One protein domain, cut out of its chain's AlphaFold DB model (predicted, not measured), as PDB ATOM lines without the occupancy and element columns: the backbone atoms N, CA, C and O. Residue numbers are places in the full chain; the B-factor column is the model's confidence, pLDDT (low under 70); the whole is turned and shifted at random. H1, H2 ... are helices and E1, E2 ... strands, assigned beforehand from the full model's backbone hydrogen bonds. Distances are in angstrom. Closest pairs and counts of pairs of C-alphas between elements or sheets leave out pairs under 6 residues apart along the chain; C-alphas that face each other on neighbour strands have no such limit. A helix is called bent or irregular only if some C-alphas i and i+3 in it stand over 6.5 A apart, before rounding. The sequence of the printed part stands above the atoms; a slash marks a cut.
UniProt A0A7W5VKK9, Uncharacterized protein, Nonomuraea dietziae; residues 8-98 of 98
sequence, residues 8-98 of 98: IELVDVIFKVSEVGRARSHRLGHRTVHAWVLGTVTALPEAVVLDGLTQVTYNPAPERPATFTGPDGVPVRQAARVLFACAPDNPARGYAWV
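What this domain is: This is residues 8 to 98 of the 98 residues of an uncharacterized protein of Nonomuraea dietziae (UniProt A0A7W5VKK9). A strongly twisted sheet of five strands with sharply bent strands brings its edge strands E2 and E3 near each other at one point, while the single helix H1 sits beyond the sheet at one end of the long axis, between E1 and E2 in the chain. The long unnamed stretch 59 to 77 is tied to E3 by short pairings. The printed part has 91 residues, in the order E1 H1 E2 E3 E4 E5; the sheet runs E2 E1 E4 E5 E3, antiparallel throughout, and the class is mostly strand. It is compact, with a radius of gyration of the C-alphas of 13.8 A, yet elongated, spanning 40 by 26 by 25 A.

Where its parts are: E1, residues 8 to 17, begins at C-alpha 8 (48.492, -2.042, -18.697), measures 20.2 A and bends by 97 degrees at residue 11. H1, residues 19 to 28, measures 14.2 A. E2, residues 35 to 43, measures 22.0 A and E3, residues 55 to 58, 10.3 A. E4, residues 78 to 87, measures 21.7 A. E5, residues 90 to 97, measures 14.9 A and ends at C-alpha 97 (42.767, 1.208, -26.965).

How they stand to each other: E2 and E1 are antiparallel, with N 14 and O 38 2.8 A apart. E1 and E4 are antiparallel, with N 10 and O 82 at 2.8 A. E4 and E5 form a hairpin, with N 83 and O 97 at 2.8 A. E5 and E3 are antiparallel, with N 56 and O 96 at 2.9 A. The closest C-alphas of E2 and E3, those of Ala 35 and Tyr 58, are 7.7 A apart. H1 is not on the sheet, and is apart from E3, E4 and E5; its O i to N i+4 pairs are all within hydrogen-bond range.

The domain as a whole: The C-alphas farthest apart, of Arg 27 and Ala 47, are 40.3 A apart. The printed part has no cut. The links E2 to E3 and E3 to E4 are long. Mean pLDDT of the printed part is 92.8, and no printed residue is under 70.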
ATOM      1  N   ILE A   8      47.127  -2.558 -18.562       95.75
ATOM      2  CA  ILE A   8      48.492  -2.042 -18.697       95.75
ATOM      3  C   ILE A   8      48.534  -0.914 -19.725       95.75
ATOM      4  O   ILE A   8      47.975  -1.029 -20.817       95.75
ATOM      5  N   GLU A   9      49.213   0.170 -19.370       96.75
ATOM      6  CA  GLU A   9      49.416   1.325 -20.234       96.75
ATOM      7  C   GLU A   9      50.845   1.356 -20.777       96.75
ATOM      8  O   GLU A   9      51.813   1.132 -20.042       96.75
ATOM      9  N   LEU A  10      50.963   1.625 -22.078       97.94
ATOM     10  CA  LEU A  10      52.222   1.836 -22.772       97.94
ATOM     11  C   LEU A  10      52.222   3.189 -23.490       97.94
ATOM     12  O   LEU A  10      51.182   3.626 -23.982       97.94
ATOM     13  N   VAL A  11      53.399   3.793 -23.634       98.19
ATOM     14  CA  VAL A  11      53.653   4.974 -24.478       98.19
ATOM     15  C   VAL A  11      54.671   4.673 -25.578       98.19
ATOM     16  O   VAL A  11      55.357   3.645 -25.531       98.19
ATOM     17  N   ASP A  12      54.745   5.562 -26.574       97.94
ATOM     18  CA  ASP A  12      55.627   5.458 -27.747       97.94
ATOM     19  C   ASP A  12      55.454   4.125 -28.489       97.94
ATOM     20  O   ASP A  12      56.404   3.393 -28.787       97.94
ATOM     21  N   VAL A  13      54.192   3.775 -28.743       98.44
ATOM     22  CA  VAL A  13      53.813   2.426 -29.142       98.44
ATOM     23  C   VAL A  13      53.945   2.232 -30.646       98.44
ATOM     24  O   VAL A  13      53.462   3.033 -31.444       98.44
ATOM     25  N   ILE A  14      54.541   1.108 -31.042       98.38
ATOM     26  CA  ILE A  14      54.619   0.636 -32.423       98.38
ATOM     27  C   ILE A  14      53.888  -0.697 -32.539       98.38
ATOM     28  O   ILE A  14      54.224  -1.672 -31.866       98.38
ATOM     29  N   PHE A  15      52.939  -0.761 -33.466       98.06
ATOM     30  CA  PHE A  15      52.204  -1.971 -33.802       98.06
ATOM     31  C   PHE A  15      52.964  -2.773 -34.861       98.06
ATOM     32  O   PHE A  15      53.438  -2.234 -35.866       98.06
ATOM     33  N   LYS A  16      53.097  -4.082 -34.641       97.94
ATOM     34  CA  LYS A  16      53.860  -4.986 -35.504       97.94
ATOM     35  C   LYS A  16      53.052  -6.230 -35.832       97.94
ATOM     36  O   LYS A  16      52.441  -6.843 -34.962       97.94
ATOM     37  N   VAL A  17      53.110  -6.634 -37.096       97.25
ATOM     38  CA  VAL A  17      52.564  -7.903 -37.577       97.25
ATOM     39  C   VAL A  17      53.640  -8.595 -38.406       97.25
ATOM     40  O   VAL A  17      54.279  -7.974 -39.253       97.25
ATOM     41  N   SER A  18      53.862  -9.883 -38.155       96.25
ATOM     42  CA  SER A  18      54.723 -10.729 -38.977       96.25
ATOM     43  C   SER A  18      53.881 -11.407 -40.048       96.25
ATOM     44  O   SER A  18      53.154 -12.357 -39.758       96.25
ATOM     45  N   GLU A  19      54.003 -10.966 -41.300       94.31
ATOM     46  CA  GLU A  19      53.315 -11.612 -42.425       94.31
ATOM     47  C   GLU A  19      53.743 -13.069 -42.598       94.31
ATOM     48  O   GLU A  19      52.903 -13.949 -42.773       94.31
ATOM     49  N   VAL A  20      55.045 -13.342 -42.462       93.81
ATOM     50  CA  VAL A  20      55.601 -14.700 -42.525       93.81
ATOM     51  C   VAL A  20      55.058 -15.562 -41.385       93.81
ATOM     52  O   VAL A  20      54.649 -16.701 -41.611       93.81
ATOM     53  N   GLY A  21      55.017 -15.019 -40.163       94.38
ATOM     54  CA  GLY A  21      54.456 -15.702 -38.998       94.38
ATOM     55  C   GLY A  21      52.974 -16.024 -39.179       94.38
ATOM     56  O   GLY A  21      52.561 -17.158 -38.935       94.38
ATOM     57  N   ARG A  22      52.200 -15.061 -39.691       94.81
ATOM     58  CA  ARG A  22      50.777 -15.219 -40.015       94.81
ATOM     59  C   ARG A  22      50.553 -16.285 -41.085       94.81
ATOM     60  O   ARG A  22      49.769 -17.205 -40.879       94.81
ATOM     61  N   ALA A  23      51.271 -16.210 -42.207       93.19
ATOM     62  CA  ALA A  23      51.162 -17.184 -43.292       93.19
ATOM     63  C   ALA A  23      51.532 -18.598 -42.821       93.19
ATOM     64  O   ALA A  23      50.849 -19.571 -43.144       93.19
ATOM     65  N   ARG A  24      52.581 -18.719 -41.995       93.94
ATOM     66  CA  ARG A  24      52.964 -19.986 -41.364       93.94
ATOM     67  C   ARG A  24      51.874 -20.515 -40.430       93.94
ATOM     68  O   ARG A  24      51.617 -21.715 -40.469       93.94
ATOM     69  N   SER A  25      51.253 -19.655 -39.617       94.31
ATOM     70  CA  SER A  25      50.151 -20.025 -38.715       94.31
ATOM     71  C   SER A  25      48.990 -20.651 -39.489       94.31
ATOM     72  O   SER A  25      48.566 -21.754 -39.154       94.31
ATOM     73  N   HIS A  26      48.564 -20.015 -40.585       92.94
ATOM     74  CA  HIS A  26      47.500 -20.532 -41.455       92.94
ATOM     75  C   HIS A  26      47.868 -21.846 -42.128       92.94
ATOM     76  O   HIS A  26      47.099 -22.800 -42.075       92.94
ATOM     77  N   ARG A  27      49.066 -21.928 -42.718       94.25
ATOM     78  CA  ARG A  27      49.524 -23.137 -43.415       94.25
ATOM     79  C   ARG A  27      49.598 -24.357 -42.496       94.25
ATOM     80  O   ARG A  27      49.326 -25.463 -42.940       94.25
ATOM     81  N   LEU A  28      50.027 -24.166 -41.248       93.81
ATOM     82  CA  LEU A  28      50.206 -25.257 -40.287       93.81
ATOM     83  C   LEU A  28      48.957 -25.522 -39.433       93.81
ATOM     84  O   LEU A  28      48.954 -26.482 -38.676       93.81
ATOM     85  N   GLY A  29      47.934 -24.661 -39.489       92.25
ATOM     86  CA  GLY A  29      46.776 -24.731 -38.591       92.25
ATOM     87  C   GLY A  29      47.120 -24.500 -37.112       92.25
ATOM     88  O   GLY A  29      46.316 -24.788 -36.228       92.25
ATOM     89  N   HIS A  30      48.321 -23.996 -36.817       90.81
ATOM     90  CA  HIS A  30      48.812 -23.798 -35.457       90.81
ATOM     91  C   HIS A  30      48.711 -22.332 -35.062       90.81
ATOM     92  O   HIS A  30      49.164 -21.448 -35.792       90.81
ATOM     93  N   ARG A  31      48.187 -22.070 -33.862       87.25
ATOM     94  CA  ARG A  31      48.183 -20.725 -33.281       87.25
ATOM     95  C   ARG A  31      49.610 -20.344 -32.890       87.25
ATOM     96  O   ARG A  31      50.197 -20.956 -32.004       87.25
ATOM     97  N   THR A  32      50.154 -19.326 -33.542       91.75
ATOM     98  CA  THR A  32      51.445 -18.719 -33.200       91.75
ATOM     99  C   THR A  32      51.260 -17.224 -33.002       91.75
ATOM    100  O   THR A  32      50.375 -16.621 -33.608       91.75
ATOM    101  N   VAL A  33      52.094 -16.603 -32.168       92.44
ATOM    102  CA  VAL A  33      52.101 -15.141 -32.050       92.44
ATOM    103  C   VAL A  33      52.677 -14.555 -33.335       92.44
ATOM    104  O   VAL A  33      53.782 -14.900 -33.750       92.44
ATOM    105  N   HIS A  34      51.912 -13.679 -33.974       95.50
ATOM    106  CA  HIS A  34      52.311 -13.001 -35.207       95.50
ATOM    107  C   HIS A  34      51.815 -11.551 -35.275       95.50
ATOM    108  O   HIS A  34      52.022 -10.893 -36.288       95.50
ATOM    109  N   ALA A  35      51.205 -11.046 -34.203       96.56
ATOM    110  CA  ALA A  35      50.848  -9.647 -34.020       96.56
ATOM    111  C   ALA A  35      51.191  -9.243 -32.580       96.56
ATOM    112  O   ALA A  35      50.926 -10.008 -31.651       96.56
ATOM    113  N   TRP A  36      51.834  -8.092 -32.406       96.25
ATOM    114  CA  TRP A  36      52.270  -7.578 -31.107       96.25
ATOM    115  C   TRP A  36      52.470  -6.062 -31.160       96.25
ATOM    116  O   TRP A  36      52.437  -5.450 -32.230       96.25
ATOM    117  N   VAL A  37      52.713  -5.464 -29.997       96.88
ATOM    118  CA  VAL A  37      53.139  -4.069 -29.884       96.88
ATOM    119  C   VAL A  37      54.473  -3.964 -29.160       96.88
ATOM    120  O   VAL A  37      54.848  -4.855 -28.398       96.88
ATOM    121  N   LEU A  38      55.180  -2.869 -29.403       97.62
ATOM    122  CA  LEU A  38      56.389  -2.474 -28.690       97.62
ATOM    123  C   LEU A  38      56.158  -1.078 -28.120       97.62
ATOM    124  O   LEU A  38      55.659  -0.232 -28.848       97.62
ATOM    125  N   GLY A  39      56.520  -0.837 -26.867       97.38
ATOM    126  CA  GLY A  39      56.396   0.469 -26.220       97.38
ATOM    127  C   GLY A  39      56.943   0.433 -24.797       97.38
ATOM    128  O   GLY A  39      57.364  -0.625 -24.317       97.38
ATOM    129  N   THR A  40      56.920   1.578 -24.124       97.75
ATOM    130  CA  THR A  40      57.363   1.713 -22.730       97.75
ATOM    131  C   THR A  40      56.171   1.608 -21.795       97.75
ATOM    132  O   THR A  40      55.221   2.363 -21.952       97.75
ATOM    133  N   VAL A  41      56.216   0.709 -20.810       97.00
ATOM    134  CA  VAL A  41      55.164   0.616 -19.786       97.00
ATOM    135  C   VAL A  41      55.216   1.846 -18.882       97.00
ATOM    136  O   VAL A  41      56.267   2.135 -18.312       97.00
ATOM    137  N   THR A  42      54.086   2.529 -18.717       97.44
ATOM    138  CA  THR A  42      53.966   3.718 -17.854       97.44
ATOM    139  C   THR A  42      53.118   3.469 -16.618       97.44
ATOM    140  O   THR A  42      53.423   4.019 -15.562       97.44
ATOM    141  N   ALA A  43      52.082   2.632 -16.718       95.75
ATOM    142  CA  ALA A  43      51.154   2.401 -15.616       95.75
ATOM    143  C   ALA A  43      50.477   1.024 -15.659       95.75
ATOM    144  O   ALA A  43      50.334   0.397 -16.711       95.75
ATOM    145  N   LEU A  44      50.011   0.592 -14.486       95.25
ATOM    146  CA  LEU A  44      49.102  -0.536 -14.275       95.25
ATOM    147  C   LEU A  44      47.845   0.006 -13.578       95.25
ATOM    148  O   LEU A  44      47.783  -0.015 -12.350       95.25
ATOM    149  N   PRO A  45      46.901   0.602 -14.324       91.75
ATOM    150  CA  PRO A  45      45.792   1.323 -13.715       91.75
ATOM    151  C   PRO A  45      44.839   0.375 -12.976       91.75
ATOM    152  O   PRO A  45      44.483  -0.686 -13.488       91.75
ATOM    153  N   GLU A  46      44.400   0.781 -11.782       85.81
ATOM    154  CA  GLU A  46      43.398   0.047 -10.993       85.81
ATOM    155  C   GLU A  46      41.989   0.174 -11.592       85.81
ATOM    156  O   GLU A  46      41.194  -0.762 -11.527       85.81
ATOM    157  N   ALA A  47      41.697   1.323 -12.211       86.56
ATOM    158  CA  ALA A  47      40.442   1.608 -12.893       86.56
ATOM    159  C   ALA A  47      40.684   1.878 -14.384       86.56
ATOM    160  O   ALA A  47      41.569   2.646 -14.761       86.56
ATOM    161  N   VAL A  48      39.868   1.257 -15.233       88.38
ATOM    162  CA  VAL A  48      39.938   1.397 -16.690       88.38
ATOM    163  C   VAL A  48      38.988   2.507 -17.132       88.38
ATOM    164  O   VAL A  48      37.776   2.384 -16.976       88.38
ATOM    165  N   VAL A  49      39.539   3.575 -17.710       88.06
ATOM    166  CA  VAL A  49      38.775   4.666 -18.329       88.06
ATOM    167  C   VAL A  49      39.022   4.622 -19.832       88.06
ATOM    168  O   VAL A  49      40.150   4.832 -20.280       88.06
ATOM    169  N   LEU A  50      37.976   4.302 -20.597       89.25
ATOM    170  CA  LEU A  50      38.040   4.158 -22.059       89.25
ATOM    171  C   LEU A  50      37.520   5.389 -22.811       89.25
ATOM    172  O   LEU A  50      37.610   5.429 -24.036       89.25
ATOM    173  N   ASP A  51      36.983   6.382 -22.100       89.50
ATOM    174  CA  ASP A  51      36.386   7.571 -22.703       89.50
ATOM    175  C   ASP A  51      37.387   8.303 -23.602       89.50
ATOM    176  O   ASP A  51      38.504   8.628 -23.199       89.50
ATOM    177  N   GLY A  52      36.973   8.550 -24.845       89.50
ATOM    178  CA  GLY A  52      37.803   9.196 -25.861       89.50
ATOM    179  C   GLY A  52      38.867   8.298 -26.499       89.50
ATOM    180  O   GLY A  52      39.549   8.765 -27.409       89.50
ATOM    181  N   LEU A  53      38.999   7.034 -26.078       92.88
ATOM    182  CA  LEU A  53      39.904   6.078 -26.712       92.88
ATOM    183  C   LEU A  53      39.206   5.293 -27.815       92.88
ATOM    184  O   LEU A  53      38.018   4.970 -27.758       92.88
ATOM    185  N   THR A  54      39.991   4.933 -28.816       93.56
ATOM    186  CA  THR A  54      39.544   4.169 -29.967       93.56
ATOM    187  C   THR A  54      40.032   2.735 -29.859       93.56
ATOM    188  O   THR A  54      41.225   2.474 -29.696       93.56
ATOM    189  N   GLN A  55      39.114   1.780 -29.989       94.12
ATOM    190  CA  GLN A  55      39.481   0.372 -30.022       94.12
ATOM    191  C   GLN A  55      40.284   0.058 -31.287       94.12
ATOM    192  O   GLN A  55      39.857   0.343 -32.407       94.12
ATOM    193  N   VAL A  56      41.426  -0.600 -31.108       95.56
ATOM    194  CA  VAL A  56      42.274  -1.083 -32.195       95.56
ATOM    195  C   VAL A  56      42.182  -2.597 -32.260       95.56
ATOM    196  O   VAL A  56      42.317  -3.302 -31.258       95.56
ATOM    197  N   THR A  57      41.962  -3.118 -33.463       95.00
ATOM    198  CA  THR A  57      41.758  -4.550 -33.684       95.00
ATOM    199  C   THR A  57      42.732  -5.104 -34.708       95.00
ATOM    200  O   THR A  57      43.292  -4.384 -35.530       95.00
ATOM    201  N   TYR A  58      42.944  -6.413 -34.644       94.69
ATOM    202  CA  TYR A  58      43.702  -7.166 -35.627       94.69
ATOM    203  C   TYR A  58      42.894  -8.395 -36.033       94.69
ATOM    204  O   TYR A  58      42.477  -9.176 -35.175       94.69
ATOM    205  N   ASN A  59      42.687  -8.576 -37.338       93.25
ATOM    206  CA  ASN A  59      42.049  -9.766 -37.882       93.25
ATOM    207  C   ASN A  59      43.098 -10.633 -38.601       93.25
ATOM    208  O   ASN A  59      43.658 -10.196 -39.611       93.25
ATOM    209  N   PRO A  60      43.371 -11.860 -38.120       92.62
ATOM    210  CA  PRO A  60      44.388 -12.710 -38.718       92.62
ATOM    211  C   PRO A  60      43.969 -13.328 -40.050       92.62
ATOM    212  O   PRO A  60      44.833 -13.909 -40.700       92.62
ATOM    213  N   ALA A  61      42.700 -13.236 -40.463       91.62
ATOM    214  CA  ALA A  61      42.189 -13.899 -41.658       91.62
ATOM    215  C   ALA A  61      43.015 -13.561 -42.926       91.62
ATOM    216  O   ALA A  61      43.479 -12.424 -43.080       91.62
ATOM    217  N   PRO A  62      43.273 -14.545 -43.809       89.38
ATOM    218  CA  PRO A  62      44.224 -14.407 -44.916       89.38
ATOM    219  C   PRO A  62      43.819 -13.344 -45.945       89.38
ATOM    220  O   PRO A  62      44.692 -12.728 -46.552       89.38
ATOM    221  N   GLU A  63      42.521 -13.091 -46.108       91.88
ATOM    222  CA  GLU A  63      41.962 -12.060 -46.986       91.88
ATOM    223  C   GLU A  63      42.043 -10.643 -46.399       91.88
ATOM    224  O   GLU A  63      41.771  -9.663 -47.091       91.88
ATOM    225  N   ARG A  64      42.411 -10.512 -45.118       92.50
ATOM    226  CA  ARG A  64      42.536  -9.221 -44.438       92.50
ATOM    227  C   ARG A  64      43.978  -8.707 -44.484       92.50
ATOM    228  O   ARG A  64      44.926  -9.502 -44.469       92.50
ATOM    229  N   PRO A  65      44.187  -7.380 -44.487       92.62
ATOM    230  CA  PRO A  65      45.522  -6.806 -44.364       92.62
ATOM    231  C   PRO A  65      46.231  -7.264 -43.083       92.62
ATOM    232  O   PRO A  65      45.613  -7.406 -42.029       92.62
ATOM    233  N   ALA A  66      47.547  -7.475 -43.153       94.69
ATOM    234  CA  ALA A  66      48.378  -7.826 -42.000       94.69
ATOM    235  C   ALA A  66      48.693  -6.584 -41.146       94.69
ATOM    236  O   ALA A  66      49.845  -6.187 -40.990       94.69
ATOM    237  N   THR A  67      47.661  -5.918 -40.635       96.62
ATOM    238  CA  THR A  67      47.810  -4.661 -39.903       96.62
ATOM    239  C   THR A  67      46.748  -4.523 -38.826       96.62
ATOM    240  O   THR A  67      45.705  -5.174 -38.882       96.62
ATOM    241  N   PHE A  68      47.036  -3.685 -37.839       97.62
ATOM    242  CA  PHE A  68      46.045  -3.265 -36.867       97.62
ATOM    243  C   PHE A  68      45.200  -2.152 -37.473       97.62
ATOM    244  O   PHE A  68      45.723  -1.314 -38.206       97.62
ATOM    245  N   THR A  69      43.910  -2.131 -37.172       97.44
ATOM    246  CA  THR A  69      42.976  -1.146 -37.717       97.44
ATOM    247  C   THR A  69      42.085  -0.573 -36.631       97.44
ATOM    248  O   THR A  69      41.643  -1.302 -35.738       97.44
ATOM    249  N   GLY A  70      41.799   0.724 -36.740       95.12
ATOM    250  CA  GLY A  70      40.710   1.357 -35.997       95.12
ATOM    251  C   GLY A  70      39.325   0.961 -36.541       95.12
ATOM    252  O   GLY A  70      39.243   0.182 -37.498       95.12
ATOM    253  N   PRO A  71      38.238   1.513 -35.971       91.81
ATOM    254  CA  PRO A  71      36.853   1.217 -36.349       91.81
ATOM    255  C   PRO A  71      36.566   1.463 -37.832       91.81
ATOM    256  O   PRO A  71      35.900   0.658 -38.477       91.81
ATOM    257  N   ASP A  72      37.158   2.516 -38.394       92.25
ATOM    258  CA  ASP A  72      36.964   2.909 -39.793       92.25
ATOM    259  C   ASP A  72      37.857   2.120 -40.769       92.25
ATOM    260  O   ASP A  72      37.980   2.459 -41.945       92.25
ATOM    261  N   GLY A  73      38.552   1.085 -40.287       92.38
ATOM    262  CA  GLY A  73      39.485   0.287 -41.085       92.38
ATOM    263  C   GLY A  73      40.826   0.974 -41.366       92.38
ATOM    264  O   GLY A  73      41.678   0.397 -42.042       92.38
ATOM    265  N   VAL A  74      41.045   2.182 -40.836       94.56
ATOM    266  CA  VAL A  74      42.302   2.920 -41.001       94.56
ATOM    267  C   VAL A  74      43.449   2.162 -40.319       94.56
ATOM    268  O   VAL A  74      43.327   1.823 -39.138       94.56
ATOM    269  N   PRO A  75      44.570   1.901 -41.022       96.56
ATOM    270  CA  PRO A  75      45.720   1.230 -40.434       96.56
ATOM    271  C   PRO A  75      46.348   2.026 -39.285       96.56
ATOM    272  O   PRO A  75      46.742   3.180 -39.454       96.56
ATOM    273  N   VAL A  76      46.531   1.368 -38.146       97.06
ATOM    274  CA  VAL A  76      47.219   1.893 -36.966       97.06
ATOM    275  C   VAL A  76      48.594   1.240 -36.888       97.06
ATOM    276  O   VAL A  76      48.728   0.038 -36.666       97.06
ATOM    277  N   ARG A  77      49.643   2.034 -37.115       97.62
ATOM    278  CA  ARG A  77      51.043   1.565 -37.060       97.62
ATOM    279  C   ARG A  77      51.775   2.048 -35.818       97.62
ATOM    280  O   ARG A  77      52.712   1.389 -35.370       97.62
ATOM    281  N   GLN A  78      51.361   3.190 -35.286       97.94
ATOM    282  CA  GLN A  78      51.945   3.834 -34.121       97.94
ATOM    283  C   GLN A  78      50.846   4.530 -33.323       97.94
ATOM    284  O   GLN A  78      49.830   4.922 -33.897       97.94
ATOM    285  N   ALA A  79      51.069   4.691 -32.025       97.88
ATOM    286  CA  ALA A  79      50.236   5.501 -31.151       97.88
ATOM    287  C   ALA A  79      51.094   6.112 -30.043       97.88
ATOM    288  O   ALA A  79      52.034   5.480 -29.561       97.88
ATOM    289  N   ALA A  80      50.760   7.331 -29.618       97.38
ATOM    290  CA  ALA A  80      51.442   7.971 -28.493       97.38
ATOM    291  C   ALA A  80      51.222   7.194 -27.183       97.38
ATOM    292  O   ALA A  80      52.112   7.138 -26.340       97.38
ATOM    293  N   ARG A  81      50.049   6.566 -27.045       96.69
ATOM    294  CA  ARG A  81      49.618   5.794 -25.882       96.69
ATOM    295  C   ARG A  81      48.786   4.595 -26.336       96.69
ATOM    296  O   ARG A  81      48.045   4.698 -27.308       96.69
ATOM    297  N   VAL A  82      48.904   3.474 -25.629       97.31
ATOM    298  CA  VAL A  82      47.982   2.334 -25.713       97.31
ATOM    299  C   VAL A  82      47.610   1.892 -24.309       97.31
ATOM    300  O   VAL A  82      48.489   1.644 -23.485       97.31
ATOM    301  N   LEU A  83      46.319   1.706 -24.067       96.69
ATOM    302  CA  LEU A  83      45.805   0.972 -22.923       96.69
ATOM    303  C   LEU A  83      45.377  -0.423 -23.383       96.69
ATOM    304  O   LEU A  83      44.475  -0.567 -24.209       96.69
ATOM    305  N   PHE A  84      46.007  -1.459 -22.842       94.88
ATOM    306  CA  PHE A  84      45.459  -2.808 -22.904       94.88
ATOM    307  C   PHE A  84      44.584  -3.019 -21.686       94.88
ATOM    308  O   PHE A  84      45.065  -2.882 -20.566       94.88
ATOM    309  N   ALA A  85      43.322  -3.362 -21.902       92.75
ATOM    310  CA  ALA A  85      42.380  -3.630 -20.826       92.75
ATOM    311  C   ALA A  85      41.367  -4.689 -21.255       92.75
ATOM    312  O   ALA A  85      40.999  -4.770 -22.434       92.75
ATOM    313  N   CYS A  86      40.903  -5.490 -20.298       85.19
ATOM    314  CA  CYS A  86      39.724  -6.322 -20.507       85.19
ATOM    315  C   CYS A  86      38.488  -5.445 -20.741       85.19
ATOM    316  O   CYS A  86      38.320  -4.422 -20.077       85.19
ATOM    317  N   ALA A  87      37.630  -5.834 -21.686       73.00
ATOM    318  CA  ALA A  87      36.392  -5.099 -21.911       73.00
ATOM    319  C   ALA A  87      35.476  -5.211 -20.674       73.00
ATOM    320  O   ALA A  87      35.369  -6.309 -20.116       73.00
ATOM    321  N   PRO A  88      34.798  -4.127 -20.245       70.44
ATOM    322  CA  PRO A  88      33.920  -4.163 -19.071       70.44
ATOM    323  C   PRO A  88      32.795  -5.201 -19.184       70.44
ATOM    324  O   PRO A  88      32.387  -5.793 -18.189       70.44
ATOM    325  N   ASP A  89      32.316  -5.443 -20.403       77.50
ATOM    326  CA  ASP A  89      31.268  -6.405 -20.745       77.50
ATOM    327  C   ASP A  89      31.807  -7.818 -21.043       77.50
ATOM    328  O   ASP A  89      31.036  -8.777 -21.113       77.50
ATOM    329  N   ASN A  90      33.128  -7.982 -21.193       77.06
ATOM    330  CA  ASN A  90      33.768  -9.274 -21.422       77.06
ATOM    331  C   ASN A  90      35.160  -9.349 -20.767       77.06
ATOM    332  O   ASN A  90      36.182  -9.187 -21.444       77.06
ATOM    333  N   PRO A  91      35.232  -9.680 -19.465       74.38
ATOM    334  CA  PRO A  91      36.490  -9.690 -18.719       74.38
ATOM    335  C   PRO A  91      37.481 -10.766 -19.194       74.38
ATOM    336  O   PRO A  91      38.660 -10.713 -18.853       74.38
ATOM    337  N   ALA A  92      37.032 -11.734 -20.001       79.31
ATOM    338  CA  ALA A  92      37.887 -12.754 -20.603       79.31
ATOM    339  C   ALA A  92      38.588 -12.278 -21.889       79.31
ATOM    340  O   ALA A  92      39.427 -13.001 -22.434       79.31
ATOM    341  N   ARG A  93      38.242 -11.091 -22.410       82.12
ATOM    342  CA  ARG A  93      38.810 -10.538 -23.644       82.12
ATOM    343  C   ARG A  93      39.443  -9.176 -23.397       82.12
ATOM    344  O   ARG A  93      38.760  -8.196 -23.119       82.12
ATOM    345  N   GLY A  94      40.763  -9.133 -23.560       86.38
ATOM    346  CA  GLY A  94      41.544  -7.902 -23.617       86.38
ATOM    347  C   GLY A  94      41.528  -7.280 -25.009       86.38
ATOM    348  O   GLY A  94      41.629  -7.992 -26.011       86.38
ATOM    349  N   TYR A  95      41.457  -5.955 -25.062       91.75
ATOM    350  CA  TYR A  95      41.600  -5.172 -26.286       91.75
ATOM    351  C   TYR A  95      42.646  -4.076 -26.107       91.75
ATOM    352  O   TYR A  95      42.980  -3.705 -24.982       91.75
ATOM    353  N   ALA A  96      43.161  -3.579 -27.231       95.06
ATOM    354  CA  ALA A  96      44.016  -2.403 -27.276       95.06
ATOM    355  C   ALA A  96      43.166  -1.161 -27.560       95.06
ATOM    356  O   ALA A  96      42.317  -1.189 -28.453       95.06
ATOM    357  N   TRP A  97      43.437  -0.082 -26.837       95.81
ATOM    358  CA  TRP A  97      42.767   1.208 -26.965       95.81
ATOM    359  C   TRP A  97      43.815   2.305 -27.147       95.81
ATOM    360  O   TRP A  97      44.760   2.356 -26.358       95.81
ATOM    361  N   VAL A  98      43.673   3.135 -28.184       95.25
ATOM    362  CA  VAL A  98      44.566   4.275 -28.497       95.25
ATOM    363  C   VAL A  98      43.876   5.608 -28.298       95.25
ATOM    364  O   VAL A  98      42.650   5.664 -28.540       95.25
TER     365      VAL A  98